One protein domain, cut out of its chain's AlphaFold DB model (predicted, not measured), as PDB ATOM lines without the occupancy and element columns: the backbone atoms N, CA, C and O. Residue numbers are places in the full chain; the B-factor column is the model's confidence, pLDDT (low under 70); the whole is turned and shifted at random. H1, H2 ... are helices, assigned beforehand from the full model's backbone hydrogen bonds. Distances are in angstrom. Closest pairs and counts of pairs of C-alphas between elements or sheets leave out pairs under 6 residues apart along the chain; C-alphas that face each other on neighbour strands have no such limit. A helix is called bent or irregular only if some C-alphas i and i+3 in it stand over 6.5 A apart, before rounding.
ATOM      1  N   ILE A 150      48.522 -55.190   7.008       94.00
ATOM      2  CA  ILE A 150      48.044 -55.340   5.625       94.00
ATOM      3  C   ILE A 150      49.176 -55.150   4.610       94.00
ATOM      4  O   ILE A 150      49.322 -55.959   3.689       94.00
ATOM      5  N   LEU A 151      49.993 -54.099   4.756       92.94
ATOM      6  CA  LEU A 151      51.086 -53.833   3.812       92.94
ATOM      7  C   LEU A 151      52.145 -54.942   3.806       92.94
ATOM      8  O   LEU A 151      52.737 -55.209   2.758       92.94
ATOM      9  N   ARG A 152      52.356 -55.603   4.949       90.69
ATOM     10  CA  ARG A 152      53.323 -56.699   5.111       90.69
ATOM     11  C   ARG A 152      52.874 -58.018   4.490       90.69
ATOM     12  O   ARG A 152      53.727 -58.870   4.255       90.69
ATOM     13  N   VAL A 153      51.583 -58.206   4.207       84.94
ATOM     14  CA  VAL A 153      51.096 -59.425   3.541       84.94
ATOM     15  C   VAL A 153      51.810 -59.556   2.191       84.94
ATOM     16  O   VAL A 153      51.700 -58.643   1.374       84.94
ATOM     17  N   PRO A 154      52.538 -60.644   1.892       78.94
ATOM     18  CA  PRO A 154      53.200 -60.800   0.601       78.94
ATOM     19  C   PRO A 154      52.189 -60.735  -0.550       78.94
ATOM     20  O   PRO A 154      51.070 -61.233  -0.433       78.94
ATOM     21  N   ARG A 155      52.555 -60.129  -1.689       71.88
ATOM     22  CA  ARG A 155      51.803 -60.386  -2.931       71.88
ATOM     23  C   ARG A 155      52.034 -61.862  -3.244       71.88
ATOM     24  O   ARG A 155      53.169 -62.234  -3.509       71.88
ATOM     25  N   VAL A 165      45.819 -60.205  -6.967       53.09
ATOM     26  CA  VAL A 165      45.031 -59.094  -7.539       53.09
ATOM     27  C   VAL A 165      43.985 -58.577  -6.544       53.09
ATOM     28  O   VAL A 165      43.669 -57.393  -6.521       53.09
ATOM     29  N   HIS A 166      43.483 -59.445  -5.661       63.25
ATOM     30  CA  HIS A 166      42.447 -59.083  -4.693       63.25
ATOM     31  C   HIS A 166      42.940 -58.207  -3.531       63.25
ATOM     32  O   HIS A 166      42.117 -57.587  -2.869       63.25
ATOM     33  N   MET A 167      44.253 -58.126  -3.287       84.50
ATOM     34  CA  MET A 167      44.810 -57.342  -2.174       84.50
ATOM     35  C   MET A 167      45.336 -55.968  -2.594       84.50
ATOM     36  O   MET A 167      45.686 -55.177  -1.721       84.50
ATOM     37  N   ASP A 168      45.422 -55.667  -3.892       90.06
ATOM     38  CA  ASP A 168      45.971 -54.387  -4.353       90.06
ATOM     39  C   ASP A 168      45.129 -53.202  -3.869       90.06
ATOM     40  O   ASP A 168      45.696 -52.232  -3.366       90.06
ATOM     41  N   GLY A 169      43.797 -53.315  -3.923       91.44
ATOM     42  CA  GLY A 169      42.877 -52.335  -3.338       91.44
ATOM     43  C   GLY A 169      43.107 -52.154  -1.838       91.44
ATOM     44  O   GLY A 169      43.432 -51.061  -1.384       91.44
ATOM     45  N   THR A 170      43.075 -53.247  -1.081       93.25
ATOM     46  CA  THR A 170      43.222 -53.205   0.379       93.25
ATOM     47  C   THR A 170      44.576 -52.639   0.808       93.25
ATOM     48  O   THR A 170      44.649 -51.807   1.713       93.25
ATOM     49  N   LYS A 171      45.667 -53.016   0.131       95.12
ATOM     50  CA  LYS A 171      46.994 -52.439   0.379       95.12
ATOM     51  C   LYS A 171      47.067 -50.973  -0.012       95.12
ATOM     52  O   LYS A 171      47.661 -50.194   0.726       95.12
ATOM     53  N   PHE A 172      46.443 -50.586  -1.119       96.00
ATOM     54  CA  PHE A 172      46.337 -49.188  -1.507       96.00
ATOM     55  C   PHE A 172      45.643 -48.361  -0.415       96.00
ATOM     56  O   PHE A 172      46.193 -47.351   0.024       96.00
ATOM     57  N   HIS A 173      44.491 -48.801   0.102       96.12
ATOM     58  CA  HIS A 173      43.798 -48.084   1.180       96.12
ATOM     59  C   HIS A 173      44.591 -48.066   2.485       96.12
ATOM     60  O   HIS A 173      44.587 -47.044   3.168       96.12
ATOM     61  N   ALA A 174      45.310 -49.142   2.817       96.75
ATOM     62  CA  ALA A 174      46.208 -49.167   3.971       96.75
ATOM     63  C   ALA A 174      47.379 -48.182   3.813       96.75
ATOM     64  O   ALA A 174      47.695 -47.447   4.748       96.75
ATOM     65  N   ALA A 175      47.981 -48.107   2.621       97.31
ATOM     66  CA  ALA A 175      49.046 -47.158   2.312       97.31
ATOM     67  C   ALA A 175      48.554 -45.706   2.406       97.31
ATOM     68  O   ALA A 175      49.210 -44.874   3.032       97.31
ATOM     69  N   VAL A 176      47.364 -45.409   1.871       96.38
ATOM     70  CA  VAL A 176      46.719 -44.099   2.048       96.38
ATOM     71  C   VAL A 176      46.432 -43.820   3.526       96.38
ATOM     72  O   VAL A 176      46.687 -42.715   4.002       96.38
ATOM     73  N   GLY A 177      45.940 -44.812   4.272       95.31
ATOM     74  CA  GLY A 177      45.728 -44.722   5.716       95.31
ATOM     75  C   GLY A 177      46.994 -44.289   6.456       95.31
ATOM     76  O   GLY A 177      46.958 -43.306   7.188       95.31
ATOM     77  N   LEU A 178      48.120 -44.959   6.204       95.81
ATOM     78  CA  LEU A 178      49.427 -44.629   6.784       95.81
ATOM     79  C   LEU A 178      49.937 -43.249   6.365       95.81
ATOM     80  O   LEU A 178      50.366 -42.475   7.217       95.81
ATOM     81  N   ALA A 179      49.832 -42.912   5.081       94.62
ATOM     82  CA  ALA A 179      50.274 -41.620   4.567       94.62
ATOM     83  C   ALA A 179      49.521 -40.446   5.220       94.62
ATOM     84  O   ALA A 179      50.137 -39.460   5.616       94.62
ATOM     85  N   GLN A 180      48.204 -40.572   5.411       92.19
ATOM     86  CA  GLN A 180      47.389 -39.561   6.104       92.19
ATOM     87  C   GLN A 180      47.684 -39.471   7.613       92.19
ATOM     88  O   GLN A 180      47.308 -38.491   8.253       92.19
ATOM     89  N   LEU A 181      48.343 -40.483   8.186       91.56
ATOM     90  CA  LEU A 181      48.874 -40.464   9.552       91.56
ATOM     91  C   LEU A 181      50.322 -39.944   9.615       91.56
ATOM     92  O   LEU A 181      50.896 -39.893  10.700       91.56
ATOM     93  N   GLY A 182      50.910 -39.551   8.478       91.25
ATOM     94  CA  GLY A 182      52.291 -39.068   8.389       91.25
ATOM     95  C   GLY A 182      53.340 -40.179   8.455       91.25
ATOM     96  O   GLY A 182      54.519 -39.893   8.657       91.25
ATOM     97  N   ASP A 183      52.933 -41.442   8.305       93.62
ATOM     98  CA  ASP A 183      53.847 -42.579   8.292       93.62
ATOM     99  C   ASP A 183      54.444 -42.764   6.888       93.62
ATOM    100  O   ASP A 183      53.724 -42.905   5.890       93.62
ATOM    101  N   SER A 184      55.778 -42.767   6.807       93.50
ATOM    102  CA  SER A 184      56.493 -42.821   5.532       93.50
ATOM    103  C   SER A 184      56.236 -44.111   4.765       93.50
ATOM    104  O   SER A 184      56.211 -44.064   3.539       93.50
ATOM    105  N   ALA A 185      55.957 -45.229   5.448       95.44
ATOM    106  CA  ALA A 185      55.702 -46.508   4.793       95.44
ATOM    107  C   ALA A 185      54.509 -46.440   3.826       95.44
ATOM    108  O   ALA A 185      54.513 -47.105   2.792       95.44
ATOM    109  N   GLY A 186      53.505 -45.609   4.133       95.81
ATOM    110  CA  GLY A 186      52.373 -45.372   3.241       95.81
ATOM    111  C   GLY A 186      52.783 -44.650   1.958       95.81
ATOM    112  O   GLY A 186      52.483 -45.119   0.861       95.81
ATOM    113  N   ILE A 187      53.516 -43.540   2.091       95.44
ATOM    114  CA  ILE A 187      54.029 -42.766   0.949       95.44
ATOM    115  C   ILE A 187      54.959 -43.625   0.093       95.44
ATOM    116  O   ILE A 187      54.777 -43.706  -1.119       95.44
ATOM    117  N   ASP A 188      55.907 -44.317   0.719       95.88
ATOM    118  CA  ASP A 188      56.903 -45.127   0.022       95.88
ATOM    119  C   ASP A 188      56.228 -46.266  -0.761       95.88
ATOM    120  O   ASP A 188      56.599 -46.548  -1.903       95.88
ATOM    121  N   TRP A 189      55.171 -46.869  -0.202       96.56
ATOM    122  CA  TRP A 189      54.374 -47.873  -0.904       96.56
ATOM    123  C   TRP A 189      53.626 -47.290  -2.110       96.56
ATOM    124  O   TRP A 189      53.645 -47.896  -3.183       96.56
ATOM    125  N   LEU A 190      52.987 -46.121  -1.965       97.00
ATOM    126  CA  LEU A 190      52.278 -45.457  -3.069       97.00
ATOM    127  C   LEU A 190      53.236 -45.128  -4.221       97.00
ATOM    128  O   LEU A 190      52.928 -45.418  -5.375       97.00
ATOM    129  N   ILE A 191      54.424 -44.603  -3.910       96.88
ATOM    130  CA  ILE A 191      55.467 -44.299  -4.901       96.88
ATOM    131  C   ILE A 191      55.942 -45.580  -5.588       96.88
ATOM    132  O   ILE A 191      56.018 -45.642  -6.815       96.88
ATOM    133  N   ALA A 192      56.212 -46.636  -4.818       95.69
ATOM    134  CA  ALA A 192      56.651 -47.915  -5.366       95.69
ATOM    135  C   ALA A 192      55.640 -48.527  -6.354       95.69
ATOM    136  O   ALA A 192      56.057 -49.273  -7.244       95.69
ATOM    137  N   ASN A 193      54.350 -48.193  -6.220       95.25
ATOM    138  CA  ASN A 193      53.248 -48.724  -7.022       95.25
ATOM    139  C   ASN A 193      52.644 -47.726  -8.029       95.25
ATOM    140  O   ASN A 193      51.693 -48.083  -8.722       95.25
ATOM    141  N   ALA A 194      53.214 -46.524  -8.175       93.88
ATOM    142  CA  ALA A 194      52.730 -45.491  -9.102       93.88
ATOM    143  C   ALA A 194      52.747 -45.922 -10.584       93.88
ATOM    144  O   ALA A 194      52.018 -45.365 -11.398       93.88
ATOM    145  N   GLU A 195      53.518 -46.956 -10.922       92.06
ATOM    146  CA  GLU A 195      53.646 -47.528 -12.272       92.06
ATOM    147  C   GLU A 195      53.254 -49.019 -12.309       92.06
ATOM    148  O   GLU A 195      53.468 -49.708 -13.302       92.06
ATOM    149  N   HIS A 196      52.691 -49.556 -11.219       87.81
ATOM    150  CA  HIS A 196      52.352 -50.975 -11.137       87.81
ATOM    151  C   HIS A 196      51.023 -51.293 -11.833       87.81
ATOM    152  O   HIS A 196      50.032 -50.567 -11.692       87.81
ATOM    153  N   HIS A 197      50.982 -52.433 -12.525       85.88
ATOM    154  CA  HIS A 197      49.747 -53.000 -13.057       85.88
ATOM    155  C   HIS A 197      48.960 -53.681 -11.932       85.88
ATOM    156  O   HIS A 197      49.434 -54.632 -11.323       85.88
ATOM    157  N   GLY A 198      47.753 -53.191 -11.665       88.19
ATOM    158  CA  GLY A 198      46.846 -53.702 -10.638       88.19
ATOM    159  C   GLY A 198      45.541 -52.910 -10.655       88.19
ATOM    160  O   GLY A 198      45.399 -51.976 -11.453       88.19
ATOM    161  N   SER A 199      44.596 -53.244  -9.778       89.38
ATOM    162  CA  SER A 199      43.304 -52.552  -9.709       89.38
ATOM    163  C   SER A 199      42.850 -52.259  -8.279       89.38
ATOM    164  O   SER A 199      43.130 -52.991  -7.332       89.38
ATOM    165  N   VAL A 200      42.122 -51.152  -8.138       90.25
ATOM    166  CA  VAL A 200      41.418 -50.723  -6.931       90.25
ATOM    167  C   VAL A 200      39.928 -50.738  -7.261       90.25
ATOM    168  O   VAL A 200      39.418 -49.844  -7.938       90.25
ATOM    169  N   LEU A 201      39.240 -51.787  -6.809       83.62
ATOM    170  CA  LEU A 201      37.820 -52.019  -7.105       83.62
ATOM    171  C   LEU A 201      36.872 -51.260  -6.163       83.62
ATOM    172  O   LEU A 201      35.713 -51.039  -6.504       83.62
ATOM    173  N   GLY A 202      37.357 -50.880  -4.978       82.50
ATOM    174  CA  GLY A 202      36.590 -50.164  -3.964       82.50
ATOM    175  C   GLY A 202      36.581 -48.647  -4.163       82.50
ATOM    176  O   GLY A 202      36.515 -48.123  -5.274       82.50
ATOM    177  N   ALA A 203      36.649 -47.914  -3.051       86.12
ATOM    178  CA  ALA A 203      36.627 -46.455  -3.068       86.12
ATOM    179  C   ALA A 203      37.910 -45.891  -3.712       86.12
ATOM    180  O   ALA A 203      39.018 -46.235  -3.303       86.12
ATOM    181  N   ARG A 204      37.789 -45.010  -4.705       92.94
ATOM    182  CA  ARG A 204      38.933 -44.490  -5.482       92.94
ATOM    183  C   ARG A 204      39.197 -43.030  -5.131       92.94
ATOM    184  O   ARG A 204      38.241 -42.327  -4.813       92.94
ATOM    185  N   PRO A 205      40.441 -42.525  -5.186       92.75
ATOM    186  CA  PRO A 205      40.683 -41.094  -5.036       92.75
ATOM    187  C   PRO A 205      39.862 -40.294  -6.048       92.75
ATOM    188  O   PRO A 205      39.798 -40.645  -7.231       92.75
ATOM    189  N   ARG A 206      39.220 -39.217  -5.595       89.94
ATOM    190  CA  ARG A 206      38.501 -38.286  -6.471       89.94
ATOM    191  C   ARG A 206      39.457 -37.768  -7.552       89.94
ATOM    192  O   ARG A 206      40.576 -37.418  -7.231       89.94
ATOM    193  N   GLY A 207      39.018 -37.726  -8.809       86.75
ATOM    194  CA  GLY A 207      39.875 -37.331  -9.939       86.75
ATOM    195  C   GLY A 207      40.560 -38.501 -10.655       86.75
ATOM    196  O   GLY A 207      41.054 -38.328 -11.768       86.75
ATOM    197  N   THR A 208      40.514 -39.715 -10.093       89.12
ATOM    198  CA  THR A 208      40.999 -40.913 -10.794       89.12
ATOM    199  C   THR A 208      40.132 -41.198 -12.023       89.12
ATOM    200  O   THR A 208      38.902 -41.194 -11.941       89.12
ATOM    201  N   ARG A 209      40.767 -41.492 -13.164       79.31
ATOM    202  CA  ARG A 209      40.072 -41.884 -14.401       79.31
ATOM    203  C   ARG A 209      39.252 -43.180 -14.220       79.31
ATOM    204  O   ARG A 209      39.587 -44.007 -13.362       79.31
ATOM    205  N   PRO A 210      38.210 -43.401 -15.046       76.12
ATOM    206  CA  PRO A 210      37.472 -44.663 -15.072       76.12
ATOM    207  C   PRO A 210      38.403 -45.876 -15.243       76.12
ATOM    208  O   PRO A 210      39.441 -45.781 -15.894       76.12
ATOM    209  N   GLY A 211      38.040 -47.015 -14.646       79.69
ATOM    210  CA  GLY A 211      38.803 -48.272 -14.730       79.69
ATOM    211  C   GLY A 211      39.606 -48.643 -13.477       79.69
ATOM    212  O   GLY A 211      39.928 -49.811 -13.302       79.69
ATOM    213  N   GLY A 212      39.878 -47.697 -12.568       85.81
ATOM    214  CA  GLY A 212      40.404 -48.017 -11.231       85.81
ATOM    215  C   GLY A 212      41.795 -48.664 -11.221       85.81
ATOM    216  O   GLY A 212      42.085 -49.468 -10.343       85.81
ATOM    217  N   GLY A 213      42.660 -48.342 -12.187       92.69
ATOM    218  CA  GLY A 213      44.034 -48.851 -12.203       92.69
ATOM    219  C   GLY A 213      44.817 -48.419 -10.957       92.69
ATOM    220  O   GLY A 213      44.734 -47.260 -10.544       92.69
ATOM    221  N   LEU A 214      45.591 -49.337 -10.371       93.56
ATOM    222  CA  LEU A 214      46.360 -49.091  -9.146       93.56
ATOM    223  C   LEU A 214      47.337 -47.921  -9.306       93.56
ATOM    224  O   LEU A 214      47.350 -47.030  -8.462       93.56
ATOM    225  N   SER A 215      48.094 -47.898 -10.405       94.56
ATOM    226  CA  SER A 215      48.982 -46.791 -10.781       94.56
ATOM    227  C   SER A 215      48.263 -45.436 -10.732       94.56
ATOM    228  O   SER A 215      48.688 -44.532 -10.013       94.56
ATOM    229  N   ALA A 216      47.118 -45.319 -11.414       94.38
ATOM    230  CA  ALA A 216      46.341 -44.082 -11.458       94.38
ATOM    231  C   ALA A 216      45.829 -43.671 -10.069       94.38
ATOM    232  O   ALA A 216      45.886 -42.495  -9.718       94.38
ATOM    233  N   CYS A 217      45.380 -44.635  -9.258       95.69
ATOM    234  CA  CYS A 217      44.958 -44.376  -7.880       95.69
ATOM    235  C   CYS A 217      46.131 -43.907  -7.005       95.69
ATOM    236  O   CYS A 217      45.965 -42.989  -6.207       95.69
ATOM    237  N   CYS A 218      47.317 -44.506  -7.150       96.31
ATOM    238  CA  CYS A 218      48.510 -44.115  -6.398       96.31
ATOM    239  C   CYS A 218      48.947 -42.691  -6.751       96.31
ATOM    240  O   CYS A 218      49.162 -41.888  -5.847       96.31
ATOM    241  N   VAL A 219      49.016 -42.360  -8.045       95.62
ATOM    242  CA  VAL A 219      49.361 -41.006  -8.506       95.62
ATOM    243  C   VAL A 219      48.351 -39.987  -7.989       95.62
ATOM    244  O   VAL A 219      48.746 -38.961  -7.448       95.62
ATOM    245  N   GLU A 220      47.051 -40.271  -8.082       96.19
ATOM    246  CA  GLU A 220      46.029 -39.328  -7.625       96.19
ATOM    247  C   GLU A 220      46.032 -39.149  -6.097       96.19
ATOM    248  O   GLU A 220      45.910 -38.032  -5.595       96.19
ATOM    249  N   ALA A 221      46.263 -40.222  -5.335       96.00
ATOM    250  CA  ALA A 221      46.464 -40.123  -3.892       96.00
ATOM    251  C   ALA A 221      47.694 -39.263  -3.549       96.00
ATOM    252  O   ALA A 221      47.606 -38.381  -2.694       96.00
ATOM    253  N   LEU A 222      48.822 -39.474  -4.239       95.62
ATOM    254  CA  LEU A 222      50.040 -38.680  -4.063       95.62
ATOM    255  C   LEU A 222      49.812 -37.206  -4.413       95.62
ATOM    256  O   LEU A 222      50.277 -36.342  -3.676       95.62
ATOM    257  N   ARG A 223      49.040 -36.890  -5.460       95.19
ATOM    258  CA  ARG A 223      48.651 -35.507  -5.799       95.19
ATOM    259  C   ARG A 223      47.851 -34.841  -4.697       95.19
ATOM    260  O   ARG A 223      48.181 -33.729  -4.306       95.19
ATOM    261  N   GLN A 224      46.847 -35.515  -4.145       93.56
ATOM    262  CA  GLN A 224      46.037 -34.945  -3.064       93.56
ATOM    263  C   GLN A 224      46.848 -34.756  -1.775       93.56
ATOM    264  O   GLN A 224      46.723 -33.732  -1.102       93.56
ATOM    265  N   LEU A 225      47.730 -35.707  -1.457       92.50
ATOM    266  CA  LEU A 225      48.616 -35.625  -0.295       92.50
ATOM    267  C   LEU A 225      49.687 -34.543  -0.461       92.50
ATOM    268  O   LEU A 225      49.974 -33.827   0.487       92.50
ATOM    269  N   SER A 226      50.272 -34.382  -1.647       91.81
ATOM    270  CA  SER A 226      51.394 -33.461  -1.899       91.81
ATOM    271  C   SER A 226      50.975 -32.077  -2.396       91.81
ATOM    272  O   SER A 226      51.706 -31.102  -2.218       91.81
ATOM    273  N   GLY A 227      49.785 -31.953  -2.992       90.44
ATOM    274  CA  GLY A 227      49.328 -30.779  -3.747       90.44
ATOM    275  C   GLY A 227      50.059 -30.574  -5.076       90.44
ATOM    276  O   GLY A 227      49.898 -29.528  -5.697       90.44
ATOM    277  N   GLN A 228      50.880 -31.538  -5.500       92.00
ATOM    278  CA  GLN A 228      51.710 -31.441  -6.695       92.00
ATOM    279  C   GLN A 228      51.016 -32.100  -7.884       92.00
ATOM    280  O   GLN A 228      51.099 -33.309  -8.067       92.00
ATOM    281  N   ASN A 229      50.353 -31.309  -8.726       90.50
ATOM    282  CA  ASN A 229      49.605 -31.841  -9.872       90.50
ATOM    283  C   ASN A 229      50.497 -32.222 -11.068       90.50
ATOM    284  O   ASN A 229      50.090 -33.039 -11.894       90.50
ATOM    285  N   GLY A 230      51.701 -31.645 -11.152       90.81
ATOM    286  CA  GLY A 230      52.625 -31.835 -12.274       90.81
ATOM    287  C   GLY A 230      53.427 -33.139 -12.239       90.81
ATOM    288  O   GLY A 230      53.899 -33.570 -13.282       90.81
ATOM    289  N   LEU A 231      53.552 -33.786 -11.076       93.31
ATOM    290  CA  LEU A 231      54.338 -35.015 -10.936       93.31
ATOM    291  C   LEU A 231      53.523 -36.224 -11.416       93.31
ATOM    292  O   LEU A 231      52.337 -36.367 -11.089       93.31
ATOM    293  N   THR A 232      54.149 -37.093 -12.211       89.06
ATOM    294  CA  THR A 232      53.463 -38.215 -12.874       89.06
ATOM    295  C   THR A 232      54.222 -39.534 -12.808       89.06
ATOM    296  O   THR A 232      53.581 -40.583 -12.763       89.06
ATOM    297  N   SER A 233      55.551 -39.498 -12.752       92.44
ATOM    298  CA  SER A 233      56.409 -40.684 -12.770       92.44
ATOM    299  C   SER A 233      56.897 -41.081 -11.380       92.44
ATOM    300  O   SER A 233      57.005 -40.263 -10.463       92.44
ATOM    301  N   LYS A 234      57.265 -42.354 -11.218       94.81
ATOM    302  CA  LYS A 234      57.848 -42.855  -9.969       94.81
ATOM    303  C   LYS A 234      59.134 -42.115  -9.594       94.81
ATOM    304  O   LYS A 234      59.365 -41.880  -8.407       94.81
ATOM    305  N   ALA A 235      59.963 -41.749 -10.572       95.94
ATOM    306  CA  ALA A 235      61.216 -41.032 -10.340       95.94
ATOM    307  C   ALA A 235      60.972 -39.635  -9.748       95.94
ATOM    308  O   ALA A 235      61.550 -39.300  -8.715       95.94
ATOM    309  N   GLU A 236      60.051 -38.867 -10.338       96.06
ATOM    310  CA  GLU A 236      59.638 -37.549  -9.838       96.06
ATOM    311  C   GLU A 236      59.099 -37.625  -8.406       96.06
ATOM    312  O   GLU A 236      59.503 -36.851  -7.538       96.06
ATOM    313  N   TRP A 237      58.222 -38.595  -8.134       96.00
ATOM    314  CA  TRP A 237      57.674 -38.791  -6.795       96.00
ATOM    315  C   TRP A 237      58.730 -39.226  -5.778       96.00
ATOM    316  O   TRP A 237      58.695 -38.787  -4.629       96.00
ATOM    317  N   THR A 238      59.679 -40.067  -6.194       96.06
ATOM    318  CA  THR A 238      60.800 -40.488  -5.345       96.06
ATOM    319  C   THR A 238      61.644 -39.282  -4.954       96.06
ATOM    320  O   THR A 238      61.968 -39.135  -3.778       96.06
ATOM    321  N   GLU A 239      61.954 -38.398  -5.902       95.75
ATOM    322  CA  GLU A 239      62.743 -37.198  -5.627       95.75
ATOM    323  C   GLU A 239      61.998 -36.222  -4.713       95.75
ATOM    324  O   GLU A 239      62.521 -35.832  -3.670       95.75
ATOM    325  N   TRP A 240      60.726 -35.943  -5.011       94.50
ATOM    326  CA  TRP A 240      59.862 -35.143  -4.140       94.50
ATOM    327  C   TRP A 240      59.814 -35.685  -2.702       94.50
ATOM    328  O   TRP A 240      59.854 -34.923  -1.735       94.50
ATOM    329  N   SER A 241      59.766 -37.011  -2.540       93.19
ATOM    330  CA  SER A 241      59.674 -37.639  -1.218       93.19
ATOM    331  C   SER A 241      60.916 -37.443  -0.344       93.19
ATOM    332  O   SER A 241      60.809 -37.572   0.876       93.19
ATOM    333  N   LYS A 242      62.076 -37.137  -0.946       93.00
ATOM    334  CA  LYS A 242      63.321 -36.819  -0.229       93.00
ATOM    335  C   LYS A 242      63.351 -35.371   0.252       93.00
ATOM    336  O   LYS A 242      63.970 -35.091   1.272       93.00
ATOM    337  N   SER A 243      62.701 -34.460  -0.475       88.69
ATOM    338  CA  SER A 243      62.729 -33.021  -0.190       88.69
ATOM    339  C   SER A 243      61.622 -32.550   0.760       88.69
ATOM    340  O   SER A 243      61.605 -31.380   1.133       88.69
ATOM    341  N   VAL A 244      60.668 -33.414   1.118       87.00
ATOM    342  CA  VAL A 244      59.493 -33.049   1.924       87.00
ATOM    343  C   VAL A 244      59.561 -33.634   3.334       87.00
ATOM    344  O   VAL A 244      59.863 -34.814   3.519       87.00
ATOM    345  N   ASP A 245      59.189 -32.840   4.339       85.00
ATOM    346  CA  ASP A 245      58.869 -33.389   5.657       85.00
ATOM    347  C   ASP A 245      57.511 -34.102   5.594       85.00
ATOM    348  O   ASP A 245      56.444 -33.478   5.574       85.00
ATOM    349  N   LYS A 246      57.551 -35.439   5.569       81.00
ATOM    350  CA  LYS A 246      56.362 -36.301   5.478       81.00
ATOM    351  C   LYS A 246      55.387 -36.091   6.647       81.00
ATOM    352  O   LYS A 246      54.197 -36.361   6.487       81.00
ATOM    353  N   LYS A 247      55.832 -35.548   7.791       77.69
ATOM    354  CA  LYS A 247      54.949 -35.227   8.929       77.69
ATOM    355  C   LYS A 247      53.983 -34.083   8.623       77.69
ATOM    356  O   LYS A 247      52.886 -34.051   9.174       77.69
ATOM    357  N   LEU A 248      54.333 -33.182   7.705       74.06
ATOM    358  CA  LEU A 248      53.457 -32.076   7.297       74.06
ATOM    359  C   LEU A 248      52.277 -32.545   6.428       74.06
ATOM    360  O   LEU A 248      51.299 -31.819   6.250       74.06
ATOM    361  N   LEU A 249      52.323 -33.784   5.924       74.25
ATOM    362  CA  LEU A 249      51.254 -34.367   5.109       74.25
ATOM    363  C   LEU A 249      50.023 -34.774   5.935       74.25
ATOM    364  O   LEU A 249      48.952 -34.956   5.362       74.25
ATOM    365  N   ILE A 250      50.123 -34.834   7.272       74.69
ATOM    366  CA  ILE A 250      49.008 -35.162   8.190       74.69
ATOM    367  C   ILE A 250      47.849 -34.150   8.064       74.69
ATOM    368  O   ILE A 250      46.708 -34.421   8.453       74.69
ATOM    369  N   ASN A 251      48.115 -32.966   7.506       69.50
ATOM    370  CA  ASN A 251      47.119 -31.919   7.265       69.50
ATOM    371  C   ASN A 251      46.319 -32.118   5.964       69.50
ATOM    372  O   ASN A 251      45.370 -31.373   5.694       69.50
ATOM    373  N   ARG A 252      46.677 -33.125   5.159       80.88
ATOM    374  CA  ARG A 252      46.096 -33.391   3.844       80.88
ATOM    375  C   ARG A 252      45.418 -34.754   3.823       80.88
ATOM    376  O   ARG A 252      45.811 -35.688   4.517       80.88
ATOM    377  N   ALA A 253      44.342 -34.841   3.054       86.19
ATOM    378  CA  ALA A 253      43.471 -36.004   3.026       86.19
ATOM    379  C   ALA A 253      43.257 -36.454   1.588       86.19
ATOM    380  O   ALA A 253      43.062 -35.624   0.699       86.19
ATOM    381  N   VAL A 254      43.236 -37.766   1.387       90.69
ATOM    382  CA  VAL A 254      42.777 -38.352   0.133       90.69
ATOM    383  C   VAL A 254      41.265 -38.487   0.221       90.69
ATOM    384  O   VAL A 254      40.723 -39.233   1.039       90.69
ATOM    385  N   VAL A 255      40.559 -37.745  -0.623       88.81
ATOM    386  CA  VAL A 255      39.102 -37.792  -0.702       88.81
ATOM    387  C   VAL A 255      38.710 -38.938  -1.619       88.81
ATOM    388  O   VAL A 255      38.930 -38.887  -2.828       88.81
ATOM    389  N   PHE A 256      38.092 -39.971  -1.055       87.38
ATOM    390  CA  PHE A 256      37.592 -41.092  -1.843       87.38
ATOM    391  C   PHE A 256      36.207 -40.803  -2.441       87.38
ATOM    392  O   PHE A 256      35.280 -40.431  -1.717       87.38
ATOM    393  N   GLY A 257      36.054 -41.039  -3.743       82.56
ATOM    394  CA  GLY A 257      34.765 -41.290  -4.383       82.56
ATOM    395  C   GLY A 257      34.340 -42.741  -4.153       82.56
ATOM    396  O   GLY A 257      35.179 -43.647  -4.175       82.56
ATOM    397  N   ASP A 258      33.051 -42.955  -3.892       71.75
ATOM    398  CA  ASP A 258      32.503 -44.311  -3.933       71.75
ATOM    399  C   ASP A 258      32.392 -44.777  -5.394       71.75
ATOM    400  O   ASP A 258      32.279 -43.926  -6.283       71.75
ATOM    401  N   PRO A 259      32.535 -46.091  -5.646       59.31
ATOM    402  CA  PRO A 259      32.461 -46.657  -6.984       59.31
ATOM    403  C   PRO A 259      31.090 -46.507  -7.636       59.31
ATOM    404  O   PRO A 259      30.076 -46.521  -6.903       59.31
TER     405      PRO A 259
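Overview. This is residues 150 to 155 and 165 to 259 of the 259 residues of an uncharacterized protein of Planctomycetaceae bacterium (UniProt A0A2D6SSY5). H1 and H3 lie side by side and run the same way, and H2 crosses both at a slant, the centres of the three making a triangle. H4 packs on H2 alone, H5 lies across the last residues of H1, and the tail after H5 folds back to pair at residues 256 to 257 with residues 204 to 205 of the long link between H2 and H3. The printed part has 101 residues with five named helices, H1 to H5 in chain order, and no named strand; the class is all helix. It is compact, with a radius of gyration of the C-alphas of 12.1 A, and rounded, spanning 33 by 28 by 24 A.

Arrangement. H1, residues 165 to 180, and H2, residues 184 to 192, are the hub, touching three other helices each. Residues 172 to 179 of H1 touch H2 at a steep tilt of 45 degrees, opposite ways; the closest C-alphas, of Ala 175 and Gly 186, are 3.9 A apart. H3, residues 214 to 226, touches H1 at a shallow tilt of 5 degrees, the same way, with the C-alphas of Val 176 and Ala 221 closest at 7.2 A. Residues 218 to 222 of H3 touch H2 at a steep tilt of 46 degrees, opposite ways, closest at Cys 218 and Leu 190, whose C-alphas are 5.2 A apart. H4, residues 234 to 243, touches H2 at a shallow tilt of 26 degrees, opposite ways, closest at the C-alphas of Lys 234 and Ile 191, 5.8 A. The helix packing is part aligned, part crossed: of five touching pairs, two are at a shallow tilt. H3 and H4 are near each other, with 8 pairs of C-alphas within 10 A, and H1 and H4 are apart. H5, residues 246 to 251, touches residues 179 to 180 of H1, about perpendicular at 85 degrees, with the C-alphas of Ile 250 and Gln 180 closest at 5.1 A. Every O i to N i+4 pair is within hydrogen-bond range in H2, H3 and H4, 10 of 12 are in H1, and in H5 0 of 2, beside 2 of 3 O i to N i+3 pairs.

Along the chain. H1 begins at C-alpha 165, (45.031, -59.094, -7.539), and measures 23.9 A; it is only just irregular, with C-alphas 166 and 169 6.9 A apart. H2 measures 12.0 A, H3 17.9 A, H4 14.7 A and H5 10.4 A. H3 begins at C-alpha 214, (46.360, -49.091, -9.146), and H5 ends at C-alpha 251, (47.119, -31.919, 7.265).

Size, cuts and confidence. The two C-alphas farthest apart, of Ser 243 and Pro 259, the chain's last residue, are 33.9 A apart. Residues 156 to 164 are not printed, and C-alphas 155 and 165 are 8.3 A apart across this cut. The link from H2 to H3 is long, residues 193 to 213. The mean pLDDT of the printed part is 89.2; residues 165 to 166, 251 and 259 are under 70.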